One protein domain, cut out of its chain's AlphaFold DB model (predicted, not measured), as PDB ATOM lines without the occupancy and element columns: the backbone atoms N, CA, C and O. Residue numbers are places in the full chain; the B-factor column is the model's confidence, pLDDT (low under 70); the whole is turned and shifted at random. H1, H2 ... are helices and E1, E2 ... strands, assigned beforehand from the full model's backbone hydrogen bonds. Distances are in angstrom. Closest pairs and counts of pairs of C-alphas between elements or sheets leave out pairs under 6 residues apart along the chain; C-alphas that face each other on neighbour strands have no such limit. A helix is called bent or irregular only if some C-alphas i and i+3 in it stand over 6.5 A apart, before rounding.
ATOM      1  N   ALA A  20     -11.166   9.695  17.018       92.44
ATOM      2  CA  ALA A  20     -12.443  10.373  17.051       92.44
ATOM      3  C   ALA A  20     -13.168  10.085  18.373       92.44
ATOM      4  O   ALA A  20     -12.907   9.099  19.065       92.44
ATOM      5  N   THR A  21     -14.110  10.958  18.710       96.00
ATOM      6  CA  THR A  21     -15.142  10.714  19.717       96.00
ATOM      7  C   THR A  21     -16.467  10.498  19.002       96.00
ATOM      8  O   THR A  21     -16.856  11.315  18.167       96.00
ATOM      9  N   VAL A  22     -17.171   9.422  19.343       97.12
ATOM     10  CA  VAL A  22     -18.517   9.121  18.852       97.12
ATOM     11  C   VAL A  22     -19.512   9.262  19.995       97.12
ATOM     12  O   VAL A  22     -19.337   8.689  21.069       97.12
ATOM     13  N   ILE A  23     -20.573  10.029  19.763       97.94
ATOM     14  CA  ILE A  23     -21.706  10.168  20.673       97.94
ATOM     15  C   ILE A  23     -22.939   9.642  19.953       97.94
ATOM     16  O   ILE A  23     -23.352  10.189  18.931       97.94
ATOM     17  N   GLU A  24     -23.547   8.608  20.518       97.88
ATOM     18  CA  GLU A  24     -24.845   8.108  20.076       97.88
ATOM     19  C   GLU A  24     -25.925   8.696  20.978       97.88
ATOM     20  O   GLU A  24     -25.833   8.645  22.210       97.88
ATOM     21  N   ALA A  25     -26.969   9.248  20.377       97.06
ATOM     22  CA  ALA A  25     -28.099   9.856  21.054       97.06
ATOM     23  C   ALA A  25     -29.414   9.524  20.335       97.06
ATOM     24  O   ALA A  25     -29.438   8.925  19.261       97.06
ATOM     25  N   ARG A  26     -30.538   9.910  20.935       94.44
ATOM     26  CA  ARG A  26     -31.865   9.837  20.312       94.44
ATOM     27  C   ARG A  26     -32.613  11.150  20.481       94.44
ATOM     28  O   ARG A  26     -32.547  11.732  21.563       94.44
ATOM     29  N   ILE A  27     -33.335  11.575  19.444       89.38
ATOM     30  CA  ILE A  27     -34.367  12.618  19.511       89.38
ATOM     31  C   ILE A  27     -35.730  11.965  19.360       89.38
ATOM     32  O   ILE A  27     -36.063  11.458  18.287       89.38
ATOM     33  N   GLY A  28     -36.506  11.938  20.446       87.06
ATOM     34  CA  GLY A  28     -37.632  11.012  20.544       87.06
ATOM     35  C   GLY A  28     -37.146   9.593  20.234       87.06
ATOM     36  O   GLY A  28     -36.225   9.094  20.884       87.06
ATOM     37  N   ASP A  29     -37.698   8.978  19.187       86.38
ATOM     38  CA  ASP A  29     -37.248   7.669  18.719       86.38
ATOM     39  C   ASP A  29     -36.145   7.695  17.653       86.38
ATOM     40  O   ASP A  29     -35.521   6.657  17.413       86.38
ATOM     41  N   ALA A  30     -35.865   8.845  17.042       91.00
ATOM     42  CA  ALA A  30     -34.914   8.954  15.944       91.00
ATOM     43  C   ALA A  30     -33.463   8.907  16.457       91.00
ATOM     44  O   ALA A  30     -33.108   9.714  17.321       91.00
ATOM     45  N   PRO A  31     -32.608   8.002  15.948       95.00
ATOM     46  CA  PRO A  31     -31.203   7.971  16.324       95.00
ATOM     47  C   PRO A  31     -30.468   9.193  15.774       95.00
ATOM     48  O   PRO A  31     -30.759   9.678  14.676       95.00
ATOM     49  N   ILE A  32     -29.501   9.667  16.551       95.81
ATOM     50  CA  ILE A  32     -28.549  10.695  16.161       95.81
ATOM     51  C   ILE A  32     -27.160  10.212  16.511       95.81
ATOM     52  O   ILE A  32     -26.918   9.781  17.635       95.81
ATOM     53  N   ARG A  33     -26.252  10.376  15.562       97.31
ATOM     54  CA  ARG A  33     -24.849  10.052  15.725       97.31
ATOM     55  C   ARG A  33     -24.011  11.300  15.534       97.31
ATOM     56  O   ARG A  33     -24.176  12.019  14.551       97.31
ATOM     57  N   ILE A  34     -23.127  11.571  16.482       98.00
ATOM     58  CA  ILE A  34     -22.200  12.696  16.436       98.00
ATOM     59  C   ILE A  34     -20.789  12.126  16.414       98.00
ATOM     60  O   ILE A  34     -20.450  11.309  17.264       98.00
ATOM     61  N   VAL A  35     -19.966  12.569  15.472       97.69
ATOM     62  CA  VAL A  35     -18.560  12.175  15.358       97.69
ATOM     63  C   VAL A  35     -17.710  13.427  15.410       97.69
ATOM     64  O   VAL A  35     -17.914  14.327  14.604       97.69
ATOM     65  N   SER A  36     -16.764  13.489  16.337       97.06
ATOM     66  CA  SER A  36     -15.810  14.591  16.469       97.06
ATOM     67  C   SER A  36     -14.403  14.067  16.263       97.06
ATOM     68  O   SER A  36     -14.034  13.084  16.897       97.06
ATOM     69  N   ASP A  37     -13.613  14.726  15.426       93.25
ATOM     70  CA  ASP A  37     -12.187  14.438  15.262       93.25
ATOM     71  C   ASP A  37     -11.383  15.689  15.582       93.25
ATOM     72  O   ASP A  37     -11.463  16.702  14.875       93.25
ATOM     73  N   ASP A  38     -10.601  15.596  16.657       86.81
ATOM     74  CA  ASP A  38      -9.888  16.746  17.187       86.81
ATOM     75  C   ASP A  38      -8.768  17.226  16.263       86.81
ATOM     76  O   ASP A  38      -8.525  18.434  16.175       86.81
ATOM     77  N   GLY A  39      -8.123  16.299  15.549       89.56
ATOM     78  CA  GLY A  39      -7.041  16.597  14.615       89.56
ATOM     79  C   GLY A  39      -7.545  17.310  13.364       89.56
ATOM     80  O   GLY A  39      -6.894  18.230  12.870       89.56
ATOM     81  N   LEU A  40      -8.729  16.929  12.881       92.06
ATOM     82  CA  LEU A  40      -9.391  17.597  11.760       92.06
ATOM     83  C   LEU A  40     -10.152  18.861  12.176       92.06
ATOM     84  O   LEU A  40     -10.464  19.677  11.311       92.06
ATOM     85  N   ARG A  41     -10.456  19.027  13.471       95.44
ATOM     86  CA  ARG A  41     -11.342  20.076  14.008       95.44
ATOM     87  C   ARG A  41     -12.712  20.067  13.332       95.44
ATOM     88  O   ARG A  41     -13.248  21.111  12.945       95.44
ATOM     89  N   ARG A  42     -13.265  18.866  13.163       97.19
ATOM     90  CA  ARG A  42     -14.535  18.638  12.470       97.19
ATOM     91  C   ARG A  42     -15.490  17.834  13.318       97.19
ATOM     92  O   ARG A  42     -15.091  16.879  13.979       97.19
ATOM     93  N   VAL A  43     -16.762  18.203  13.224       98.19
ATOM     94  CA  VAL A  43     -17.855  17.506  13.897       98.19
ATOM     95  C   VAL A  43     -18.941  17.181  12.888       98.19
ATOM     96  O   VAL A  43     -19.517  18.075  12.274       98.19
ATOM     97  N   LEU A  44     -19.234  15.901  12.715       98.06
ATOM     98  CA  LEU A  44     -20.358  15.413  11.933       98.06
ATOM     99  C   LEU A  44     -21.526  15.108  12.864       98.06
ATOM    100  O   LEU A  44     -21.347  14.459  13.887       98.06
ATOM    101  N   VAL A  45     -22.720  15.549  12.488       97.69
ATOM    102  CA  VAL A  45     -23.990  15.198  13.124       97.69
ATOM    103  C   VAL A  45     -24.869  14.535  12.072       97.69
ATOM    104  O   VAL A  45     -25.219  15.155  11.068       97.69
ATOM    105  N   GLU A  46     -25.237  13.281  12.295       96.56
ATOM    106  CA  GLU A  46     -26.081  12.483  11.407       96.56
ATOM    107  C   GLU A  46     -27.379  12.121  12.116       96.56
ATOM    108  O   GLU A  46     -27.375  11.714  13.275       96.56
ATOM    109  N   GLY A  47     -28.499  12.252  11.416       93.38
ATOM    110  CA  GLY A  47     -29.802  11.832  11.912       93.38
ATOM    111  C   GLY A  47     -30.809  11.694  10.776       93.38
ATOM    112  O   GLY A  47     -30.462  11.771   9.597       93.38
ATOM    113  N   SER A  48     -32.086  11.539  11.121       88.00
ATOM    114  CA  SER A  48     -33.167  11.366  10.136       88.00
ATOM    115  C   SER A  48     -33.326  12.549   9.172       88.00
ATOM    116  O   SER A  48     -33.753  12.366   8.036       88.00
ATOM    117  N   ALA A  49     -32.958  13.759   9.600       84.88
ATOM    118  CA  ALA A  49     -33.019  14.972   8.783       84.88
ATOM    119  C   ALA A  49     -31.838  15.125   7.801       84.88
ATOM    120  O   ALA A  49     -31.775  16.121   7.078       84.88
ATOM    121  N   GLY A  50     -30.897  14.177   7.791       93.31
ATOM    122  CA  GLY A  50     -29.692  14.208   6.968       93.31
ATOM    123  C   GLY A  50     -28.412  14.361   7.787       93.31
ATOM    124  O   GLY A  50     -28.351  14.015   8.969       93.31
ATOM    125  N   ARG A  51     -27.369  14.871   7.131       96.31
ATOM    126  CA  ARG A  51     -26.014  14.999   7.677       96.31
ATOM    127  C   ARG A  51     -25.633  16.470   7.767       96.31
ATOM    128  O   ARG A  51     -25.914  17.251   6.857       96.31
ATOM    129  N   ARG A  52     -24.989  16.854   8.864       97.62
ATOM    130  CA  ARG A  52     -24.418  18.187   9.066       97.62
ATOM    131  C   ARG A  52     -22.963  18.040   9.467       97.62
ATOM    132  O   ARG A  52     -22.687  17.557  10.558       97.62
ATOM    133  N   LEU A  53     -22.047  18.445   8.599       98.31
ATOM    134  CA  LEU A  53     -20.622  18.489   8.909       98.31
ATOM    135  C   LEU A  53     -20.249  19.928   9.263       98.31
ATOM    136  O   LEU A  53     -20.518  20.853   8.502       98.31
ATOM    137  N   VAL A  54     -19.631  20.116  10.418       98.50
ATOM    138  CA  VAL A  54     -19.116  21.398  10.883       98.50
ATOM    139  C   VAL A  54     -17.601  21.374  10.775       98.50
ATOM    140  O   VAL A  54     -16.955  20.543  11.410       98.50
ATOM    141  N   ASP A  55     -17.041  22.292   9.992       98.00
ATOM    142  CA  ASP A  55     -15.607  22.563   9.961       98.00
ATOM    143  C   ASP A  55     -15.317  23.771  10.853       98.00
ATOM    144  O   ASP A  55     -15.636  24.913  10.508       98.00
ATOM    145  N   LEU A  56     -14.747  23.518  12.033       97.38
ATOM    146  CA  LEU A  56     -14.465  24.559  13.021       97.38
ATOM    147  C   LEU A  56     -13.253  25.414  12.640       97.38
ATOM    148  O   LEU A  56     -13.101  26.512  13.178       97.38
ATOM    149  N   ALA A  57     -12.378  24.929  11.757       95.81
ATOM    150  CA  ALA A  57     -11.237  25.698  11.278       95.81
ATOM    151  C   ALA A  57     -11.685  26.756  10.260       95.81
ATOM    152  O   ALA A  57     -11.257  27.905  10.347       95.81
ATOM    153  N   GLU A  58     -12.591  26.390   9.352       95.88
ATOM    154  CA  GLU A  58     -13.184  27.321   8.380       95.88
ATOM    155  C   GLU A  58     -14.411  28.075   8.913       95.88
ATOM    156  O   GLU A  58     -14.896  29.004   8.266       95.88
ATOM    157  N   GLY A  59     -14.945  27.676  10.072       96.94
ATOM    158  CA  GLY A  59     -16.210  28.204  10.580       96.94
ATOM    159  C   GLY A  59     -17.360  27.927   9.614       96.94
ATOM    160  O   GLY A  59     -18.215  28.790   9.416       96.94
ATOM    161  N   ALA A  60     -17.362  26.756   8.978       97.81
ATOM    162  CA  ALA A  60     -18.302  26.399   7.926       97.81
ATOM    163  C   ALA A  60     -19.234  25.264   8.359       97.81
ATOM    164  O   ALA A  60     -18.838  24.338   9.065       97.81
ATOM    165  N   VAL A  61     -20.480  25.327   7.897       98.12
ATOM    166  CA  VAL A  61     -21.489  24.283   8.069       98.12
ATOM    167  C   VAL A  61     -21.849  23.732   6.696       98.12
ATOM    168  O   VAL A  61     -22.265  24.474   5.807       98.12
ATOM    169  N   TYR A  62     -21.710  22.422   6.537       98.19
ATOM    170  CA  TYR A  62     -22.119  21.671   5.360       98.19
ATOM    171  C   TYR A  62     -23.384  20.894   5.702       98.19
ATOM    172  O   TYR A  62     -23.400  20.134   6.669       98.19
ATOM    173  N   VAL A  63     -24.446  21.081   4.926       97.19
ATOM    174  CA  VAL A  63     -25.733  20.410   5.123       97.19
ATOM    175  C   VAL A  63     -26.016  19.519   3.927       97.19
ATOM    176  O   VAL A  63     -26.117  20.001   2.799       97.19
ATOM    177  N   THR A  64     -26.199  18.232   4.194       96.25
ATOM    178  CA  THR A  64     -26.569  17.226   3.202       96.25
ATOM    179  C   THR A  64     -27.928  16.655   3.582       96.25
ATOM    180  O   THR A  64     -28.095  16.065   4.649       96.25
ATOM    181  N   VAL A  65     -28.906  16.836   2.702       93.19
ATOM    182  CA  VAL A  65     -30.253  16.262   2.812       93.19
ATOM    183  C   VAL A  65     -30.395  15.249   1.672       93.19
ATOM    184  O   VAL A  65     -29.843  15.509   0.601       93.19
ATOM    185  N   PRO A  66     -31.094  14.113   1.864       90.00
ATOM    186  CA  PRO A  66     -31.355  13.174   0.777       90.00
ATOM    187  C   PRO A  66     -31.896  13.877  -0.475       90.00
ATOM    188  O   PRO A  66     -32.703  14.803  -0.373       90.00
ATOM    189  N   ASP A  67     -31.404  13.451  -1.638       90.44
ATOM    190  CA  ASP A  67     -31.807  13.938  -2.965       90.44
ATOM    191  C   ASP A  67     -31.602  15.447  -3.211       90.44
ATOM    192  O   ASP A  67     -32.186  16.027  -4.127       90.44
ATOM    193  N   GLN A  68     -30.756  16.107  -2.413       92.75
ATOM    194  CA  GLN A  68     -30.387  17.512  -2.593       92.75
ATOM    195  C   GLN A  68     -28.865  17.676  -2.658       92.75
ATOM    196  O   GLN A  68     -28.141  16.947  -1.977       92.75
ATOM    197  N   PRO A  69     -28.359  18.658  -3.430       93.81
ATOM    198  CA  PRO A  69     -26.938  18.978  -3.407       93.81
ATOM    199  C   PRO A  69     -26.523  19.410  -1.999       93.81
ATOM    200  O   PRO A  69     -27.267  20.123  -1.312       93.81
ATOM    201  N   THR A  70     -25.320  19.010  -1.583       97.12
ATOM    202  CA  THR A  70     -24.736  19.492  -0.329       97.12
ATOM    203  C   THR A  70     -24.609  21.011  -0.388       97.12
ATOM    204  O   THR A  70     -24.136  21.568  -1.376       97.12
ATOM    205  N   ARG A  71     -25.019  21.692   0.680       97.38
ATOM    206  CA  ARG A  71     -24.920  23.151   0.803       97.38
ATOM    207  C   ARG A  71     -23.854  23.518   1.821       97.38
ATOM    208  O   ARG A  71     -23.896  22.999   2.933       97.38
ATOM    209  N   LYS A  72     -22.951  24.430   1.469       97.75
ATOM    210  CA  LYS A  72     -21.973  25.043   2.376       97.75
ATOM    211  C   LYS A  72     -22.459  26.428   2.797       97.75
ATOM    212  O   LYS A  72     -22.923  27.206   1.964       97.75
ATOM    213  N   VAL A  73     -22.315  26.740   4.080       97.44
ATOM    214  CA  VAL A  73     -22.446  28.097   4.619       97.44
ATOM    215  C   VAL A  73     -21.243  28.407   5.491       97.44
ATOM    216  O   VAL A  73     -20.998  27.724   6.482       97.44
ATOM    217  N   THR A  74     -20.526  29.473   5.153       97.25
ATOM    218  CA  THR A  74     -19.473  30.034   5.998       97.25
ATOM    219  C   THR A  74     -20.102  30.982   7.012       97.25
ATOM    220  O   THR A  74     -20.737  31.972   6.657       97.25
ATOM    221  N   MET A  75     -19.941  30.672   8.295       95.00
ATOM    222  CA  MET A  75     -20.575  31.392   9.400       95.00
ATOM    223  C   MET A  75     -19.735  32.568   9.914       95.00
ATOM    224  O   MET A  75     -20.256  33.463  10.592       95.00
ATOM    225  N   PHE A  76     -18.438  32.599   9.604       90.56
ATOM    226  CA  PHE A  76     -17.594  33.758   9.882       90.56
ATOM    227  C   PHE A  76     -18.080  34.984   9.098       90.56
ATOM    228  O   PHE A  76     -18.371  34.910   7.908       90.56
ATOM    229  N   GLY A  77     -18.213  36.118   9.790       86.75
ATOM    230  CA  GLY A  77     -18.722  37.363   9.203       86.75
ATOM    231  C   GLY A  77     -20.229  37.390   8.917       86.75
ATOM    232  O   GLY A  77     -20.719  38.393   8.405       86.75
ATOM    233  N   MET A  78     -20.985  36.336   9.247       89.69
ATOM    234  CA  MET A  78     -22.452  36.412   9.250       89.69
ATOM    235  C   MET A  78     -22.932  37.404  10.326       89.69
ATOM    236  O   MET A  78     -22.218  37.610  11.313       89.69
ATOM    237  N   PRO A  79     -24.134  37.989  10.202       86.88
ATOM    238  CA  PRO A  79     -24.773  38.696  11.312       86.88
ATOM    239  C   PRO A  79     -25.113  37.738  12.469       86.88
ATOM    240  O   PRO A  79     -25.045  36.507  12.337       86.88
ATOM    241  N   SER A  80     -25.443  38.289  13.634       84.25
ATOM    242  CA  SER A  80     -26.041  37.501  14.716       84.25
ATOM    243  C   SER A  80     -27.492  37.154  14.365       84.25
ATOM    244  O   SER A  80     -28.143  37.941  13.682       84.25
ATOM    245  N   PRO A  81     -28.020  36.000  14.805       83.19
ATOM    246  CA  PRO A  81     -29.442  35.708  14.680       83.19
ATOM    247  C   PRO A  81     -30.288  36.804  15.334       83.19
ATOM    248  O   PRO A  81     -29.993  37.248  16.445       83.19
ATOM    249  N   THR A  82     -31.353  37.231  14.662       78.38
ATOM    250  CA  THR A  82     -32.307  38.176  15.239       78.38
ATOM    251  C   THR A  82     -33.197  37.490  16.270       78.38
ATOM    252  O   THR A  82     -33.531  36.307  16.161       78.38
ATOM    253  N   GLY A  83     -33.586  38.242  17.301       79.44
ATOM    254  CA  GLY A  83     -34.492  37.752  18.336       79.44
ATOM    255  C   GLY A  83     -33.874  36.745  19.310       79.44
ATOM    256  O   GLY A  83     -34.628  35.985  19.915       79.44
ATOM    257  N   GLU A  84     -32.551  36.706  19.499       83.75
ATOM    258  CA  GLU A  84     -31.964  35.943  20.614       83.75
ATOM    259  C   GLU A  84     -32.572  36.393  21.955       83.75
ATOM    260  O   GLU A  84     -32.703  37.585  22.241       83.75
ATOM    261  N   VAL A  85     -32.957  35.424  22.786       85.50
ATOM    262  CA  VAL A  85     -33.499  35.681  24.124       85.50
ATOM    263  C   VAL A  85     -32.345  35.792  25.114       85.50
ATOM    264  O   VAL A  85     -31.581  34.844  25.301       85.50
ATOM    265  N   THR A  86     -32.236  36.949  25.763       86.25
ATOM    266  CA  THR A  86     -31.174  37.245  26.736       86.25
ATOM    267  C   THR A  86     -31.649  37.209  28.186       86.25
ATOM    268  O   THR A  86     -30.844  36.928  29.070       86.25
ATOM    269  N   ASP A  87     -32.942  37.433  28.436       91.06
ATOM    270  CA  ASP A  87     -33.538  37.386  29.774       91.06
ATOM    271  C   ASP A  87     -34.106  35.993  30.076       91.06
ATOM    272  O   ASP A  87     -35.285  35.702  29.875       91.06
ATOM    273  N   PHE A  88     -33.233  35.089  30.508       94.31
ATOM    274  CA  PHE A  88     -33.586  33.744  30.950       94.31
ATOM    275  C   PHE A  88     -32.866  33.439  32.266       94.31
ATOM    276  O   PHE A  88     -31.851  34.048  32.607       94.31
ATOM    277  N   SER A  89     -33.354  32.444  33.001       96.19
ATOM    278  CA  SER A  89     -32.672  31.940  34.194       96.19
ATOM    279  C   SER A  89     -32.454  30.435  34.123       96.19
ATOM    280  O   SER A  89     -33.168  29.700  33.441       96.19
ATOM    281  N   ILE A  90     -31.414  29.974  34.813       96.75
ATOM    282  CA  ILE A  90     -31.073  28.559  34.932       96.75
ATOM    283  C   ILE A  90     -31.147  28.215  36.414       96.75
ATOM    284  O   ILE A  90     -30.356  28.713  37.211       96.75
ATOM    285  N   LEU A  91     -32.096  27.358  36.776       97.19
ATOM    286  CA  LEU A  91     -32.271  26.875  38.140       97.19
ATOM    287  C   LEU A  91     -31.583  25.521  38.288       97.19
ATOM    288  O   LEU A  91     -31.925  24.573  37.583       97.19
ATOM    289  N   GLN A  92     -30.637  25.406  39.218       97.56
ATOM    290  CA  GLN A  92     -30.065  24.116  39.597       97.56
ATOM    291  C   GLN A  92     -31.011  23.412  40.572       97.56
ATOM    292  O   GLN A  92     -31.286  23.920  41.655       97.56
ATOM    293  N   LEU A  93     -31.503  22.236  40.188       97.62
ATOM    294  CA  LEU A  93     -32.479  21.468  40.966       97.62
ATOM    295  C   LEU A  93     -31.833  20.380  41.835       97.62
ATOM    296  O   LEU A  93     -32.508  19.792  42.675       97.62
ATOM    297  N   GLY A  94     -30.540  20.109  41.637       97.50
ATOM    298  CA  GLY A  94     -29.776  19.120  42.397       97.50
ATOM    299  C   GLY A  94     -29.278  17.958  41.534       97.50
ATOM    300  O   GLY A  94     -29.210  18.089  40.310       97.50
ATOM    301  N   PRO A  95     -28.888  16.828  42.146       98.00
ATOM    302  CA  PRO A  95     -28.409  15.655  41.417       98.00
ATOM    303  C   PRO A  95     -29.469  15.074  40.469       98.00
ATOM    304  O   PRO A  95     -30.657  15.031  40.791       98.00
ATOM    305  N   GLY A  96     -29.033  14.609  39.301       96.88
ATOM    306  CA  GLY A  96     -29.833  13.843  38.349       96.88
ATOM    307  C   GLY A  96     -29.437  12.358  38.310       96.88
ATOM    308  O   GLY A  96     -28.509  11.938  39.007       96.88
ATOM    309  N   PRO A  97     -30.128  11.531  37.502       96.69
ATOM    310  CA  PRO A  97     -29.749  10.138  37.294       96.69
ATOM    311  C   PRO A  97     -28.400  10.025  36.575       96.69
ATOM    312  O   PRO A  97     -27.912  10.978  35.962       96.69
ATOM    313  N   ARG A  98     -27.811   8.825  36.594       97.62
ATOM    314  CA  ARG A  98     -26.712   8.520  35.675       97.62
ATOM    315  C   ARG A  98     -27.265   8.283  34.273       97.62
ATOM    316  O   ARG A  98     -28.225   7.532  34.124       97.62
ATOM    317  N   ILE A  99     -26.652   8.892  33.264       96.69
ATOM    318  CA  ILE A  99     -27.033   8.754  31.850       96.69
ATOM    319  C   ILE A  99     -25.772   8.426  31.054       96.69
ATOM    320  O   ILE A  99     -24.735   9.049  31.277       96.69
ATOM    321  N   ALA A 100     -25.843   7.408  30.191       95.94
ATOM    322  CA  ALA A 100     -24.692   6.870  29.454       95.94
ATOM    323  C   ALA A 100     -23.469   6.566  30.353       95.94
ATOM    324  O   ALA A 100     -22.324   6.720  29.948       95.94
ATOM    325  N   GLY A 101     -23.707   6.183  31.613       96.62
ATOM    326  CA  GLY A 101     -22.653   5.913  32.596       96.62
ATOM    327  C   GLY A 101     -22.143   7.133  33.376       96.62
ATOM    328  O   GLY A 101     -21.444   6.939  34.370       96.62
ATOM    329  N   TYR A 102     -22.540   8.362  33.042       97.81
ATOM    330  CA  TYR A 102     -22.052   9.593  33.681       97.81
ATOM    331  C   TYR A 102     -23.023  10.129  34.738       97.81
ATOM    332  O   TYR A 102     -24.233  10.082  34.518       97.81
ATOM    333  N   PRO A 103     -22.541  10.663  35.879       97.88
ATOM    334  CA  PRO A 103     -23.400  11.389  36.813       97.88
ATOM    335  C   PRO A 103     -23.898  12.687  36.174       97.88
ATOM    336  O   PRO A 103     -23.187  13.290  35.371       97.88
ATOM    337  N   THR A 104     -25.091  13.144  36.546       98.44
ATOM    338  CA  THR A 104     -25.638  14.409  36.039       98.44
ATOM    339  C   THR A 104     -26.091  15.320  37.166       98.44
ATOM    340  O   THR A 104     -26.426  14.867  38.261       98.44
ATOM    341  N   THR A 105     -26.129  16.613  36.874       98.44
ATOM    342  CA  THR A 105     -26.862  17.609  37.650       98.44
ATOM    343  C   THR A 105     -28.090  18.013  36.844       98.44
ATOM    344  O   THR A 105     -28.003  18.244  35.637       98.44
ATOM    345  N   ARG A 106     -29.245  18.072  37.508       97.94
ATOM    346  CA  ARG A 106     -30.510  18.499  36.919       97.94
ATOM    347  C   ARG A 106     -30.621  20.017  36.999       97.94
ATOM    348  O   ARG A 106     -30.535  20.604  38.080       97.94
ATOM    349  N   PHE A 107     -30.889  20.632  35.861       97.69
ATOM    350  CA  PHE A 107     -31.160  22.053  35.724       97.69
ATOM    351  C   PHE A 107     -32.509  22.266  35.051       97.69
ATOM    352  O   PHE A 107     -32.996  21.404  34.317       97.69
ATOM    353  N   ARG A 108     -33.098  23.438  35.269       96.38
ATOM    354  CA  ARG A 108     -34.272  23.903  34.538       96.38
ATOM    355  C   ARG A 108     -33.985  25.263  33.928       96.38
ATOM    356  O   ARG A 108     -33.597  26.188  34.638       96.38
ATOM    357  N   LEU A 109     -34.179  25.357  32.619       94.94
ATOM    358  CA  LEU A 109     -34.098  26.601  31.872       94.94
ATOM    359  C   LEU A 109     -35.469  27.279  31.902       94.94
ATOM    360  O   LEU A 109     -36.474  26.660  31.547       94.94
ATOM    361  N   MET A 110     -35.498  28.531  32.335       95.50
ATOM    362  CA  MET A 110     -36.710  29.319  32.525       95.50
ATOM    363  C   MET A 110     -36.654  30.584  31.671       95.50
ATOM    364  O   MET A 110     -35.636  31.275  31.660       95.50
ATOM    365  N   LEU A 111     -37.768  30.921  31.028       93.31
ATOM    366  CA  LEU A 111     -37.997  32.211  30.387       93.31
ATOM    367  C   LEU A 111     -39.109  32.936  31.148       93.31
ATOM    368  O   LEU A 111     -40.283  32.567  31.054       93.31
ATOM    369  N   GLY A 112     -38.736  33.920  31.968       92.25
ATOM    370  CA  GLY A 112     -39.633  34.466  32.985       92.25
ATOM    371  C   GLY A 112     -40.135  33.362  33.926       92.25
ATOM    372  O   GLY A 112     -39.344  32.695  34.590       92.25
ATOM    373  N   GLN A 113     -41.452  33.149  33.961       90.62
ATOM    374  CA  GLN A 113     -42.098  32.092  34.758       90.62
ATOM    375  C   GLN A 113     -42.321  30.784  33.977       90.62
ATOM    376  O   GLN A 113     -42.791  29.796  34.541       90.62
ATOM    377  N   THR A 114     -41.983  30.750  32.688       91.31
ATOM    378  CA  THR A 114     -42.208  29.589  31.825       91.31
ATOM    379  C   THR A 114     -41.009  28.651  31.872       91.31
ATOM    380  O   THR A 114     -39.887  29.052  31.568       91.31
ATOM    381  N   ALA A 115     -41.242  27.384  32.217       91.88
ATOM    382  CA  ALA A 115     -40.229  26.341  32.102       91.88
ATOM    383  C   ALA A 115     -40.050  25.951  30.631       91.88
ATOM    384  O   ALA A 115     -40.977  25.435  30.012       91.88
ATOM    385  N   CYS A 116     -38.862  26.196  30.084       91.38
ATOM    386  CA  CYS A 116     -38.543  25.886  28.694       91.38
ATOM    387  C   CYS A 116     -38.094  24.437  28.522       91.38
ATOM    388  O   CYS A 116     -38.622  23.710  27.688       91.38
ATOM    389  N   THR A 117     -37.110  24.015  29.312       92.81
ATOM    390  CA  THR A 117     -36.578  22.652  29.260       92.81
ATOM    391  C   THR A 117     -35.927  22.289  30.582       92.81
ATOM    392  O   THR A 117     -35.454  23.151  31.329       92.81
ATOM    393  N   GLU A 118     -35.850  20.996  30.863       95.44
ATOM    394  CA  GLU A 118     -34.920  20.455  31.843       95.44
ATOM    395  C   GLU A 118     -33.677  19.914  31.151       95.44
ATOM    396  O   GLU A 118     -33.761  19.310  30.083       95.44
ATOM    397  N   LEU A 119     -32.526  20.131  31.777       96.44
ATOM    398  CA  LEU A 119     -31.225  19.681  31.304       96.44
ATOM    399  C   LEU A 119     -30.621  18.766  32.363       96.44
ATOM    400  O   LEU A 119     -30.618  19.098  33.547       96.44
ATOM    401  N   TYR A 120     -30.080  17.634  31.938       97.50
ATOM    402  CA  TYR A 120     -29.305  16.733  32.781       97.50
ATOM    403  C   TYR A 120     -27.880  16.749  32.255       97.50
ATOM    404  O   TYR A 120     -27.556  16.049  31.295       97.50
ATOM    405  N   ALA A 121     -27.054  17.611  32.839       97.50
ATOM    406  CA  ALA A 121     -25.740  17.929  32.302       97.50
ATOM    407  C   ALA A 121     -24.616  17.415  33.201       97.50
ATOM    408  O   ALA A 121     -24.776  17.282  34.419       97.50
ATOM    409  N   ASN A 122     -23.473  17.130  32.584       97.81
ATOM    410  CA  ASN A 122     -22.233  16.812  33.277       97.81
ATOM    411  C   ASN A 122     -21.164  17.851  32.917       97.81
ATOM    412  O   ASN A 122     -20.728  17.922  31.769       97.81
ATOM    413  N   LEU A 123     -20.725  18.619  33.918       94.12
ATOM    414  CA  LEU A 123     -19.724  19.681  33.764       94.12
ATOM    415  C   LEU A 123     -18.379  19.167  33.230       94.12
ATOM    416  O   LEU A 123     -17.774  19.828  32.389       94.12
ATOM    417  N   GLY A 124     -17.929  17.992  33.680       94.19
ATOM    418  CA  GLY A 124     -16.654  17.404  33.256       94.19
ATOM    419  C   GLY A 124     -16.615  17.132  31.753       94.19
ATOM    420  O   GLY A 124     -15.646  17.480  31.080       94.19
ATOM    421  N   LEU A 125     -17.733  16.648  31.202       95.75
ATOM    422  CA  LEU A 125     -17.866  16.417  29.764       95.75
ATOM    423  C   LEU A 125     -17.799  17.698  28.923       95.75
ATOM    424  O   LEU A 125     -17.505  17.610  27.737       95.75
ATOM    425  N   GLY A 126     -18.043  18.882  29.493       91.00
ATOM    426  CA  GLY A 126     -17.968  20.138  28.739       91.00
ATOM    427  C   GLY A 126     -16.569  20.430  28.193       91.00
ATOM    428  O   GLY A 126     -16.433  20.861  27.050       91.00
ATOM    429  N   MET A 127     -15.529  20.167  28.990       88.31
ATOM    430  CA  MET A 127     -14.141  20.348  28.548       88.31
ATOM    431  C   MET A 127     -13.721  19.239  27.583       88.31
ATOM    432  O   MET A 127     -13.123  19.515  26.545       88.31
ATOM    433  N   GLU A 128     -14.084  17.997  27.904       91.38
ATOM    434  CA  GLU A 128     -13.748  16.820  27.095       91.38
ATOM    435  C   GLU A 128     -14.402  16.847  25.711       91.38
ATOM    436  O   GLU A 128     -13.825  16.362  24.748       91.38
ATOM    437  N   LEU A 129     -15.598  17.431  25.597       95.50
ATOM    438  CA  LEU A 129     -16.356  17.534  24.350       95.50
ATOM    439  C   LEU A 129     -16.333  18.954  23.776       95.50
ATOM    440  O   LEU A 129     -17.242  19.337  23.044       95.50
ATOM    441  N   SER A 130     -15.316  19.754  24.099       94.12
ATOM    442  CA  SER A 130     -15.252  21.177  23.731       94.12
ATOM    443  C   SER A 130     -15.435  21.444  22.228       94.12
ATOM    444  O   SER A 130     -16.118  22.404  21.866       94.12
ATOM    445  N   GLN A 131     -14.916  20.583  21.345       95.19
ATOM    446  CA  GLN A 131     -15.155  20.697  19.900       95.19
ATOM    447  C   GLN A 131     -16.615  20.447  19.519       95.19
ATOM    448  O   GLN A 131     -17.184  21.205  18.735       95.19
ATOM    449  N   VAL A 132     -17.250  19.437  20.119       97.19
ATOM    450  CA  VAL A 132     -18.687  19.192  19.949       97.19
ATOM    451  C   VAL A 132     -19.478  20.401  20.442       97.19
ATOM    452  O   VAL A 132     -20.353  20.880  19.727       97.19
ATOM    453  N   MET A 133     -19.135  20.968  21.605       96.56
ATOM    454  CA  MET A 133     -19.792  22.177  22.118       96.56
ATOM    455  C   MET A 133     -19.674  23.347  21.132       96.56
ATOM    456  O   MET A 133     -20.675  23.998  20.835       96.56
ATOM    457  N   ALA A 134     -18.478  23.585  20.585       96.56
ATOM    458  CA  ALA A 134     -18.240  24.642  19.604       96.56
ATOM    459  C   ALA A 134     -19.023  24.414  18.299       96.56
ATOM    460  O   ALA A 134     -19.579  25.352  17.728       96.56
ATOM    461  N   ALA A 135     -19.119  23.164  17.840       97.94
ATOM    462  CA  ALA A 135     -19.903  22.820  16.661       97.94
ATOM    463  C   ALA A 135     -21.402  23.045  16.883       97.94
ATOM    464  O   ALA A 135     -22.071  23.600  16.012       97.94
ATOM    465  N   PHE A 136     -21.929  22.676  18.052       96.81
ATOM    466  CA  PHE A 136     -23.327  22.922  18.404       96.81
ATOM    467  C   PHE A 136     -23.640  24.411  18.562       96.81
ATOM    468  O   PHE A 136     -24.713  24.838  18.147       96.81
ATOM    469  N   GLU A 137     -22.708  25.222  19.068       95.56
ATOM    470  CA  GLU A 137     -22.854  26.682  19.071       95.56
ATOM    471  C   GLU A 137     -22.943  27.245  17.644       95.56
ATOM    472  O   GLU A 137     -23.818  28.063  17.346       95.56
ATOM    473  N   LEU A 138     -22.094  26.764  16.730       96.50
ATOM    474  CA  LEU A 138     -22.141  27.185  15.330       96.50
ATOM    475  C   LEU A 138     -23.440  26.748  14.638       96.50
ATOM    476  O   LEU A 138     -24.030  27.522  13.880       96.50
ATOM    477  N   LEU A 139     -23.905  25.526  14.916       95.75
ATOM    478  CA  LEU A 139     -25.166  24.992  14.403       95.75
ATOM    479  C   LEU A 139     -26.381  25.738  14.956       95.75
ATOM    480  O   LEU A 139     -27.312  26.000  14.197       95.75
ATOM    481  N   ASP A 140     -26.393  26.094  16.241       94.06
ATOM    482  CA  ASP A 140     -27.467  26.891  16.842       94.06
ATOM    483  C   ASP A 140     -27.564  28.262  16.168       94.06
ATOM    484  O   ASP A 140     -28.636  28.663  15.709       94.06
ATOM    485  N   ARG A 141     -26.418  28.921  15.968       93.62
ATOM    486  CA  ARG A 141     -26.345  30.180  15.225       93.62
ATOM    487  C   ARG A 141     -26.841  30.033  13.786       93.62
ATOM    488  O   ARG A 141     -27.635  30.849  13.321       93.62
ATOM    489  N   PHE A 142     -26.398  28.994  13.078       93.75
ATOM    490  CA  PHE A 142     -26.862  28.685  11.723       93.75
ATOM    491  C   PHE A 142     -28.386  28.500  11.681       93.75
ATOM    492  O   PHE A 142     -29.065  29.130  10.868       93.75
ATOM    493  N   ASN A 143     -28.943  27.701  12.595       90.88
ATOM    494  CA  ASN A 143     -30.384  27.468  12.680       90.88
ATOM    495  C   ASN A 143     -31.151  28.759  12.996       90.88
ATOM    496  O   ASN A 143     -32.201  29.003  12.400       90.88
ATOM    497  N   GLY A 144     -30.608  29.607  13.874       89.19
ATOM    498  CA  GLY A 144     -31.149  30.929  14.183       89.19
ATOM    499  C   GLY A 144     -31.268  31.825  12.949       89.19
ATOM    500  O   GLY A 144     -32.315  32.430  12.740       89.19
ATOM    501  N   LEU A 145     -30.257  31.851  12.074       90.69
ATOM    502  CA  LEU A 145     -30.303  32.626  10.825       90.69
ATOM    503  C   LEU A 145     -31.315  32.063   9.814       90.69
ATOM    504  O   LEU A 145     -32.018  32.815   9.134       90.69
ATOM    505  N   VAL A 146     -31.414  30.736   9.711       87.75
ATOM    506  CA  VAL A 146     -32.339  30.076   8.776       87.75
ATOM    507  C   VAL A 146     -33.796  30.284   9.203       87.75
ATOM    508  O   VAL A 146     -34.640  30.674   8.386       87.75
ATOM    509  N   GLN A 147     -34.098  30.054  10.481       83.75
ATOM    510  CA  GLN A 147     -35.463  30.060  11.012       83.75
ATOM    511  C   GLN A 147     -35.934  31.461  11.436       83.75
ATOM    512  O   GLN A 147     -37.105  31.785  11.245       83.75
ATOM    513  N   GLY A 148     -35.031  32.324  11.911       76.62
ATOM    514  CA  GLY A 148     -35.334  33.701  12.315       76.62
ATOM    515  C   GLY A 148     -36.219  33.809  13.571       76.62
ATOM    516  O   GLY A 148     -36.291  32.865  14.366       76.62
ATOM    517  N   PRO A 149     -36.933  34.939  13.754       74.75
ATOM    518  CA  PRO A 149     -37.716  35.219  14.964       74.75
ATOM    519  C   PRO A 149     -38.994  34.377  15.086       74.75
ATOM    520  O   PRO A 149     -39.605  34.342  16.151       74.75
ATOM    521  N   ALA A 150     -39.376  33.649  14.030       77.25
ATOM    522  CA  ALA A 150     -40.527  32.743  14.029       77.25
ATOM    523  C   ALA A 150     -40.355  31.523  14.957       77.25
ATOM    524  O   ALA A 150     -41.315  30.788  15.189       77.25
ATOM    525  N   ARG A 151     -39.147  31.291  15.488       79.50
ATOM    526  CA  ARG A 151     -38.894  30.237  16.475       79.50
ATOM    527  C   ARG A 151     -39.630  30.518  17.796       79.50
ATOM    528  O   ARG A 151     -39.617  31.662  18.272       79.50
ATOM    529  N   PRO A 152     -40.185  29.481  18.452       85.75
ATOM    530  CA  PRO A 152     -40.673  29.593  19.822       85.75
ATOM    531  C   PRO A 152     -39.624  30.232  20.740       85.75
ATOM    532  O   PRO A 152     -38.432  29.966  20.615       85.75
ATOM    533  N   ALA A 153     -40.051  31.075  21.681       87.38
ATOM    534  CA  ALA A 153     -39.121  31.870  22.488       87.38
ATOM    535  C   ALA A 153     -38.100  31.017  23.269       87.38
ATOM    536  O   ALA A 153     -36.926  31.364  23.327       87.38
ATOM    537  N   CYS A 154     -38.520  29.861  23.789       88.50
ATOM    538  CA  CYS A 154     -37.631  28.913  24.463       88.50
ATOM    539  C   CYS A 154     -36.527  28.348  23.558       88.50
ATOM    540  O   CYS A 154     -35.438  28.049  24.037       88.50
ATOM    541  N   GLU A 155     -36.781  28.230  22.257       87.94
ATOM    542  CA  GLU A 155     -35.784  27.783  21.287       87.94
ATOM    543  C   GLU A 155     -34.802  28.896  20.900       87.94
ATOM    544  O   GLU A 155     -33.734  28.614  20.367       87.94
ATOM    545  N   ARG A 156     -35.137  30.162  21.172       89.50
ATOM    546  CA  ARG A 156     -34.280  31.324  20.888       89.50
ATOM    547  C   ARG A 156     -33.275  31.625  22.003       89.50
ATOM    548  O   ARG A 156     -32.548  32.612  21.900       89.50
ATOM    549  N   ILE A 157     -33.228  30.811  23.061       91.31
ATOM    550  CA  ILE A 157     -32.174  30.892  24.077       91.31
ATOM    551  C   ILE A 157     -30.896  30.279  23.483       91.31
ATOM    552  O   ILE A 157     -30.904  29.082  23.185       91.31
ATOM    553  N   PRO A 158     -29.799  31.047  23.333       92.12
ATOM    554  CA  PRO A 158     -28.596  30.557  22.666       92.12
ATOM    555  C   PRO A 158     -27.991  29.340  23.367       92.12
ATOM    556  O   PRO A 158     -27.862  29.330  24.593       92.12
ATOM    557  N   PHE A 159     -27.525  28.347  22.608       93.12
ATOM    558  CA  PHE A 159     -26.864  27.153  23.154       93.12
ATOM    559  C   PHE A 159     -25.706  27.510  24.097       93.12
ATOM    560  O   PHE A 159     -25.588  26.948  25.191       93.12
ATOM    561  N   ARG A 160     -24.907  28.525  23.728       93.06
ATOM    562  CA  ARG A 160     -23.779  29.033  24.532       93.06
ATOM    563  C   ARG A 160     -24.160  29.434  25.964       93.06
ATOM    564  O   ARG A 160     -23.330  29.413  26.870       93.06
ATOM    565  N   SER A 161     -25.420  29.802  26.188       91.62
ATOM    566  CA  SER A 161     -25.913  30.273  27.482       91.62
ATOM    567  C   SER A 161     -25.997  29.173  28.542       91.62
ATOM    568  O   SER A 161     -25.805  29.433  29.735       91.62
ATOM    569  N   TYR A 162     -26.287  27.941  28.118       91.62
ATOM    570  CA  TYR A 162     -26.431  26.785  29.004       91.62
ATOM    571  C   TYR A 162     -25.379  25.698  28.754       91.62
ATOM    572  O   TYR A 162     -25.200  24.838  29.612       91.62
ATOM    573  N   SER A 163     -24.614  25.768  27.662       93.00
ATOM    574  CA  SER A 163     -23.466  24.888  27.389       93.00
ATOM    575  C   SER A 163     -22.392  24.924  28.481       93.00
ATOM    576  O   SER A 163     -21.711  23.931  28.724       93.00
ATOM    577  N   ARG A 164     -22.271  26.046  29.203       93.31
ATOM    578  CA  ARG A 164     -21.384  26.192  30.372       93.31
ATOM    579  C   ARG A 164     -21.673  25.206  31.509       93.31
ATOM    580  O   ARG A 164     -20.846  25.053  32.400       93.31
ATOM    581  N   LEU A 165     -22.842  24.560  31.499       95.12
ATOM    582  CA  LEU A 165     -23.212  23.497  32.437       95.12
ATOM    583  C   LEU A 165     -22.589  22.137  32.064       95.12
ATOM    584  O   LEU A 165     -22.768  21.157  32.787       95.12
ATOM    585  N   GLY A 166     -21.852  22.087  30.952       95.75
ATOM    586  CA  GLY A 166     -21.263  20.892  30.372       95.75
ATOM    587  C   GLY A 166     -22.125  20.281  29.270       95.75
ATOM    588  O   GLY A 166     -23.060  20.906  28.766       95.75
ATOM    589  N   TRP A 167     -21.813  19.042  28.890       96.69
ATOM    590  CA  TRP A 167     -22.618  18.317  27.907       96.69
ATOM    591  C   TRP A 167     -23.946  17.882  28.529       96.69
ATOM    592  O   TRP A 167     -23.971  17.206  29.565       96.69
ATOM    593  N   SER A 168     -25.050  18.260  27.884       96.12
ATOM    594  CA  SER A 168     -26.392  17.807  28.249       96.12
ATOM    595  C   SER A 168     -26.585  16.370  27.781       96.12
ATOM    596  O   SER A 168     -26.828  16.108  26.607       96.12
ATOM    597  N   LEU A 169     -26.511  15.433  28.721       97.19
ATOM    598  CA  LEU A 169     -26.731  14.013  28.460       97.19
ATOM    599  C   LEU A 169     -28.208  13.705  28.205       97.19
ATOM    600  O   LEU A 169     -28.521  12.757  27.495       97.19
ATOM    601  N   MET A 170     -29.118  14.515  28.747       95.88
ATOM    602  CA  MET A 170     -30.540  14.461  28.422       95.88
ATOM    603  C   MET A 170     -31.152  15.858  28.470       95.88
ATOM    604  O   MET A 170     -30.833  16.660  29.351       95.88
ATOM    605  N   VAL A 171     -32.056  16.119  27.535       94.00
ATOM    606  CA  VAL A 171     -32.868  17.334  27.442       94.00
ATOM    607  C   VAL A 171     -34.329  16.902  27.446       94.00
ATOM    608  O   VAL A 171     -34.698  16.005  26.687       94.00
ATOM    609  N   LYS A 172     -35.150  17.497  28.314       90.81
ATOM    610  CA  LYS A 172     -36.597  17.253  28.374       90.81
ATOM    611  C   LYS A 172     -37.367  18.546  28.156       90.81
ATOM    612  O   LYS A 172     -37.273  19.443  28.994       90.81
ATOM    613  N   ASP A 173     -38.159  18.605  27.096       81.94
ATOM    614  CA  ASP A 173     -39.184  19.631  26.929       81.94
ATOM    615  C   ASP A 173     -40.458  19.268  27.718       81.94
ATOM    616  O   ASP A 173     -40.509  18.281  28.461       81.94
ATOM    617  N   THR A 174     -41.502  20.088  27.593       66.62
ATOM    618  CA  THR A 174     -42.790  19.878  28.274       66.62
ATOM    619  C   THR A 174     -43.556  18.638  27.794       66.62
ATOM    620  O   THR A 174     -44.492  18.222  28.473       66.62
ATOM    621  N   ASN A 175     -43.177  18.043  26.660       58.62
ATOM    622  CA  ASN A 175     -43.815  16.875  26.047       58.62
ATOM    623  C   ASN A 175     -43.013  15.574  26.241       58.62
ATOM    624  O   ASN A 175     -43.541  14.494  25.976       58.62
ATOM    625  N   GLY A 176     -41.766  15.636  26.721       56.78
ATOM    626  CA  GLY A 176     -40.948  14.456  27.005       56.78
ATOM    627  C   GLY A 176     -39.448  14.680  26.791       56.78
ATOM    628  O   GLY A 176     -38.999  15.808  26.606       56.78
ATOM    629  N   PRO A 177     -38.623  13.616  26.863       57.62
ATOM    630  CA  PRO A 177     -37.216  13.710  26.496       57.62
ATOM    631  C   PRO A 177     -37.071  14.031  25.007       57.62
ATOM    632  O   PRO A 177     -37.369  13.208  24.144       57.62
ATOM    633  N   THR A 178     -36.573  15.230  24.724       82.44
ATOM    634  CA  THR A 178     -36.288  15.716  23.374       82.44
ATOM    635  C   THR A 178     -34.953  15.184  22.878       82.44
ATOM    636  O   THR A 178     -34.817  14.924  21.694       82.44
ATOM    637  N   VAL A 179     -33.972  14.993  23.767       90.69
ATOM    638  CA  VAL A 179     -32.660  14.412  23.442       90.69
ATOM    639  C   VAL A 179     -32.233  13.486  24.578       90.69
ATOM    640  O   VAL A 179     -32.313  13.871  25.745       90.69
ATOM    641  N   ASN A 180     -31.734  12.295  24.260       95.00
ATOM    642  CA  ASN A 180     -31.135  11.385  25.236       95.00
ATOM    643  C   ASN A 180     -29.846  10.763  24.691       95.00
ATOM    644  O   ASN A 180     -29.884  10.039  23.698       95.00
ATOM    645  N   THR A 181     -28.721  11.017  25.355       97.38
ATOM    646  CA  THR A 181     -27.430  10.393  25.052       97.38
ATOM    647  C   THR A 181     -27.465   8.934  25.488       97.38
ATOM    648  O   THR A 181     -27.785   8.614  26.634       97.38
ATOM    649  N   VAL A 182     -27.128   8.048  24.563       97.56
ATOM    650  CA  VAL A 182     -27.069   6.600  24.765       97.56
ATOM    651  C   VAL A 182     -25.646   6.180  25.112       97.56
ATOM    652  O   VAL A 182     -25.450   5.407  26.047       97.56
ATOM    653  N   MET A 183     -24.658   6.713  24.392       97.56
ATOM    654  CA  MET A 183     -23.262   6.313  24.526       97.56
ATOM    655  C   MET A 183     -22.324   7.461  24.163       97.56
ATOM    656  O   MET A 183     -22.639   8.274  23.297       97.56
ATOM    657  N   ILE A 184     -21.166   7.492  24.818       97.56
ATOM    658  CA  ILE A 184     -20.019   8.316  24.441       97.56
ATOM    659  C   ILE A 184     -18.815   7.378  24.390       97.56
ATOM    660  O   ILE A 184     -18.412   6.838  25.420       97.56
ATOM    661  N   GLU A 185     -18.260   7.182  23.203       95.75
ATOM    662  CA  GLU A 185     -17.078   6.361  22.960       95.75
ATOM    663  C   GLU A 185     -15.938   7.254  22.465       95.75
ATOM    664  O   GLU A 185     -16.144   8.144  21.640       95.75
ATOM    665  N   ARG A 186     -14.737   7.051  23.005       93.06
ATOM    666  CA  ARG A 186     -13.540   7.841  22.686       93.06
ATOM    667  C   ARG A 186     -12.495   6.954  22.039       93.06
ATOM    668  O   ARG A 186     -12.576   5.733  22.141       93.06
ATOM    669  N   ASP A 187     -11.509   7.591  21.417       89.88
ATOM    670  CA  ASP A 187     -10.378   6.922  20.776       89.88
ATOM    671  C   ASP A 187     -10.812   5.915  19.703       89.88
ATOM    672  O   ASP A 187     -10.144   4.914  19.435       89.88
ATOM    673  N   VAL A 188     -11.951   6.197  19.062       90.75
ATOM    674  CA  VAL A 188     -12.483   5.367  17.989       90.75
ATOM    675  C   VAL A 188     -11.888   5.784  16.657       90.75
ATOM    676  O   VAL A 188     -11.653   6.960  16.384       90.75
ATOM    677  N   LYS A 189     -11.663   4.800  15.792       86.31
ATOM    678  CA  LYS A 189     -11.223   5.058  14.426       86.31
ATOM    679  C   LYS A 189     -12.414   5.546  13.604       86.31
ATOM    680  O   LYS A 189     -13.369   4.793  13.419       86.31
ATOM    681  N   SER A 190     -12.332   6.766  13.082       83.81
ATOM    682  CA  SER A 190     -13.323   7.276  12.132       83.81
ATOM    683  C   SER A 190     -13.341   6.448  10.841       83.81
ATOM    684  O   SER A 190     -12.333   5.871  10.407       83.81
ATOM    685  N   GLY A 191     -14.519   6.352  10.230       83.56
ATOM    686  CA  GLY A 191     -14.708   5.676   8.953       83.56
ATOM    687  C   GLY A 191     -13.951   6.389   7.821       83.56
ATOM    688  O   GLY A 191     -13.796   7.614   7.853       83.56
ATOM    689  N   PRO A 192     -13.488   5.670   6.780       82.56
ATOM    690  CA  PRO A 192     -12.848   6.304   5.630       82.56
ATOM    691  C   PRO A 192     -13.752   7.378   5.008       82.56
ATOM    692  O   PRO A 192     -14.867   7.088   4.585       82.56
ATOM    693  N   GLY A 193     -13.270   8.623   4.959       86.56
ATOM    694  CA  GLY A 193     -14.010   9.749   4.380       86.56
ATOM    695  C   GLY A 193     -15.224  10.224   5.187       86.56
ATOM    696  O   GLY A 193     -15.940  11.104   4.721       86.56
ATOM    697  N   GLU A 194     -15.452   9.697   6.391       91.81
ATOM    698  CA  GLU A 194     -16.608  10.036   7.232       91.81
ATOM    699  C   GLU A 194     -16.705  11.545   7.512       91.81
ATOM    700  O   GLU A 194     -17.780  12.133   7.398       91.81
ATOM    701  N   LEU A 195     -15.556  12.170   7.787       94.44
ATOM    702  CA  LEU A 195     -15.395  13.603   8.066       94.44
ATOM    703  C   LEU A 195     -14.769  14.381   6.894       94.44
ATOM    704  O   LEU A 195     -14.204  15.465   7.083       94.44
ATOM    705  N   ALA A 196     -14.809  13.823   5.681       94.56
ATOM    706  CA  ALA A 196     -14.321  14.517   4.495       94.56
ATOM    707  C   ALA A 196     -15.258  15.669   4.114       94.56
ATOM    708  O   ALA A 196     -16.481  15.535   4.157       94.56
ATOM    709  N   ILE A 197     -14.674  16.794   3.693       94.75
ATOM    710  CA  ILE A 197     -15.435  17.900   3.107       94.75
ATOM    711  C   ILE A 197     -16.016  17.427   1.765       94.75
ATOM    712  O   ILE A 197     -15.251  16.953   0.919       94.75
ATOM    713  N   PRO A 198     -17.333  17.568   1.533       93.31
ATOM    714  CA  PRO A 198     -17.933  17.244   0.243       93.31
ATOM    715  C   PRO A 198     -17.406  18.178  -0.853       93.31
ATOM    716  O   PRO A 198     -17.550  19.397  -0.764       93.31
ATOM    717  N   ALA A 199     -16.779  17.608  -1.885       91.81
ATOM    718  CA  ALA A 199     -16.160  18.371  -2.974       91.81
ATOM    719  C   ALA A 199     -17.184  19.067  -3.891       91.81
ATOM    720  O   ALA A 199     -16.846  20.018  -4.588       91.81
ATOM    721  N   ASP A 200     -18.427  18.593  -3.883       91.94
ATOM    722  CA  ASP A 200     -19.561  19.088  -4.664       91.94
ATOM    723  C   ASP A 200     -20.460  20.054  -3.871       91.94
ATOM    724  O   ASP A 200     -21.563  20.384  -4.310       91.94
ATOM    725  N   ALA A 201     -20.008  20.509  -2.696       96.25
ATOM    726  CA  ALA A 201     -20.780  21.426  -1.874       96.25
ATOM    727  C   ALA A 201     -20.986  22.774  -2.582       96.25
ATOM    728  O   ALA A 201     -20.038  23.488  -2.907       96.25
ATOM    729  N   VAL A 202     -22.249  23.153  -2.756       97.25
ATOM    730  CA  VAL A 202     -22.644  24.454  -3.295       97.25
ATOM    731  C   VAL A 202     -22.587  25.484  -2.173       97.25
ATOM    732  O   VAL A 202     -23.323  25.374  -1.188       97.25
ATOM    733  N   ASP A 203     -21.726  26.492  -2.308       97.00
ATOM    734  CA  ASP A 203     -21.665  27.601  -1.358       97.00
ATOM    735  C   ASP A 203     -22.873  28.529  -1.543       97.00
ATOM    736  O   ASP A 203     -23.101  29.085  -2.617       97.00
ATOM    737  N   ILE A 204     -23.668  28.670  -0.485       96.25
ATOM    738  CA  ILE A 204     -24.867  29.514  -0.450       96.25
ATOM    739  C   ILE A 204     -24.748  30.634   0.593       96.25
ATOM    740  O   ILE A 204     -25.758  31.192   1.026       96.25
ATOM    741  N   THR A 205     -23.525  30.953   1.025       96.06
ATOM    742  CA  THR A 205     -23.258  31.925   2.092       96.06
ATOM    743  C   THR A 205     -23.877  33.287   1.784       96.06
ATOM    744  O   THR A 205     -24.629  33.818   2.601       96.06
ATOM    745  N   ASP A 206     -23.611  33.843   0.602       94.00
ATOM    746  CA  ASP A 206     -24.095  35.184   0.254       94.00
ATOM    747  C   ASP A 206     -25.614  35.213   0.050       94.00
ATOM    748  O   ASP A 206     -26.278  36.138   0.513       94.00
ATOM    749  N   LEU A 207     -26.190  34.134  -0.489       92.81
ATOM    750  CA  LEU A 207     -27.642  33.976  -0.582       92.81
ATOM    751  C   LEU A 207     -28.308  33.976   0.805       92.81
ATOM    752  O   LEU A 207     -29.370  34.577   0.992       92.81
ATOM    753  N   LEU A 208     -27.693  33.332   1.802       92.12
ATOM    754  CA  LEU A 208     -28.195  33.378   3.175       92.12
ATOM    755  C   LEU A 208     -28.031  34.775   3.789       92.12
ATOM    756  O   LEU A 208     -28.967  35.254   4.428       92.12
ATOM    757  N   LYS A 209     -26.890  35.448   3.580       91.31
ATOM    758  CA  LYS A 209     -26.674  36.830   4.052       91.31
ATOM    759  C   LYS A 209     -27.729  37.782   3.502       91.31
ATOM    760  O   LYS A 209     -28.291  38.567   4.262       91.31
ATOM    761  N   ASP A 210     -28.018  37.704   2.207       89.94
ATOM    762  CA  ASP A 210     -29.033  38.533   1.549       89.94
ATOM    763  C   ASP A 210     -30.415  38.292   2.146       89.94
ATOM    764  O   ASP A 210     -31.133  39.234   2.481       89.94
ATOM    765  N   ARG A 211     -30.769  37.024   2.364       87.38
ATOM    766  CA  ARG A 211     -32.044  36.659   2.984       87.38
ATOM    767  C   ARG A 211     -32.185  37.203   4.405       87.38
ATOM    768  O   ARG A 211     -33.280  37.621   4.772       87.38
ATOM    769  N   VAL A 212     -31.120  37.163   5.204       86.06
ATOM    770  CA  VAL A 212     -31.143  37.696   6.574       86.06
ATOM    771  C   VAL A 212     -31.309  39.216   6.546       86.06
ATOM    772  O   VAL A 212     -32.227  39.722   7.183       86.06
ATOM    773  N   ARG A 213     -30.529  39.925   5.719       85.19
ATOM    774  CA  ARG A 213     -30.642  41.387   5.559       85.19
ATOM    775  C   ARG A 213     -32.041  41.833   5.128       85.19
ATOM    776  O   ARG A 213     -32.587  42.782   5.675       85.19
ATOM    777  N   ASN A 214     -32.649  41.120   4.182       81.06
ATOM    778  CA  ASN A 214     -33.983  41.460   3.681       81.06
ATOM    779  C   ASN A 214     -35.102  41.205   4.703       81.06
ATOM    780  O   ASN A 214     -36.163  41.810   4.591       81.06
ATOM    781  N   ARG A 215     -34.893  40.316   5.683       76.38
ATOM    782  CA  ARG A 215     -35.840  40.117   6.792       76.38
ATOM    783  C   ARG A 215     -35.784  41.268   7.792       76.38
ATOM    784  O   ARG A 215     -36.829  41.706   8.244       76.38
ATOM    785  N   GLU A 216     -34.588  41.763   8.094       64.25
ATOM    786  CA  GLU A 216     -34.386  42.874   9.034       64.25
ATOM    787  C   GLU A 216     -34.957  44.203   8.521       64.25
ATOM    788  O   GLU A 216     -35.381  45.029   9.313       64.25
ATOM    789  N   GLY A 217     -35.007  44.411   7.200       62.66
ATOM    790  CA  GLY A 217     -35.598  45.618   6.608       62.66
ATOM    791  C   GLY A 217     -37.131  45.626   6.519       62.66
ATOM    792  O   GLY A 217     -37.686  46.589   5.993       62.66
ATOM    793  N   ALA A 218     -37.803  44.555   6.951       58.72
ATOM    794  CA  ALA A 218     -39.258  44.391   6.857       58.72
ATOM    795  C   ALA A 218     -39.990  44.498   8.212       58.72
ATOM    796  O   ALA A 218     -41.221  44.428   8.225       58.72
TER     797      ALA A 218
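This is residues 20 to 218 of the 219 residues of an uncharacterized protein of Rhodospirillaceae bacterium (UniProt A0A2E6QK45). One long, twisted sheet of eleven strands curls round the helix H2, and at E9 it folds back, with E8 and E7 facing the rest. The short H1 covers E10, H4 packs on H2, and H5 packs on the edge strand E6. The printed part has 199 residues, with named elements in the order E1 to E9, H1 to H4, E10, E11, H5: eleven strands and five helices. The sheet is antiparallel, in the order E6 E5 E4 E3 E2 E1 E11 E10 E9 E8 E7, and the class is mixed, helices and strands. The whole is compact, with a radius of gyration of the C-alphas of 17.0 A and spans of 47 by 46 by 28 A.

E1, residues 20 to 27, E2, 30 to 37, E3, 42 to 47, E4, 50 to 55, E5, 60 to 64, and E6, 71 to 74, form a meander, each strand the antiparallel neighbour of the one before. Within hydrogen-bond range are N 23 and O 34, 2.8 A, N 35 and O 44, 2.8 A, N 45 and O 52, 2.8 A, N 53 and O 62, 2.9 A, and N 61 and O 73, 2.8 A. E7, residues 89 to 99, E8, 102 to 111, and E9, 114 to 122, form a second meander, with N 91 and O 108 at 2.9 A and N 107 and O 119 at 2.8 A. H1, residues 123 to 128, is over E10, residues 167 to 173, at a height over the sheet of 7.7 A. H2, residues 130 to 150, is on the same face as H1; its closest C-alphas to E4 are Ala 135 and Val 54, 6.0 A. H2 is irregular, with C-alphas 146 and 149 9.7 A apart. H3, residues 153 to 156, and H4, 159 to 163, only graze the sheet; residues 133 to 140 of H2 touch H4, closest at the C-alphas of Glu 137 and Phe 159, 5.7 A. E11, residues 176 to 189, pairs with E10, N 181 and O 169 at 2.8 A, and with E1, N 24 and O 183 at 2.9 A; E10 pairs with E9, N 120 and O 170 at 2.9 A. This is a folded sheet, one sheet bent back on itself: E6 E5 E4 E3 E2 E1 E11 E10 face E8 E7, with E9 as the hinge. H5, residues 205 to 216, lies over none of the strands; its closest C-alphas to E6 are Thr 205 and Val 73, 4.7 A. H5 and H2 only just touch, with 3 pairs of C-alphas within 8 A, the closest Val 212 and Leu 145, 6.7 A, at a steep tilt of 48 degrees, the same way. In H4 and H5 every O i to N i+4 pair is within hydrogen-bond range, in H2 15 of 17, in H1 0 of 2 beside 3 of 3 O i to N i+3 pairs, and H3 is too short for such a pair.

E1 begins at C-alpha 20, (-12.443, 10.373, 17.051), and is 22.2 A long. E7, 24.0 A, bends by 76 degrees at residue 94, and E8 is 27.9 A. H2, 29.4 A, begins at C-alpha 130, (-15.252, 21.177, 23.731). E11, 33.6 A, bends by 70 degrees at residue 186. H5, 17.1 A, ends at C-alpha 216, (-34.386, 42.874, 9.034).

The two C-alphas farthest apart, those of Asp 187 and Ala 218, are 49.3 A apart, and the printed part has no cut. The links E6 to E7, residues 75 to 88, and E11 to H5, residues 190 to 204, are long. The mean pLDDT of the printed part is 91.7; residues 174 to 177 and 216 to 218 are under 70.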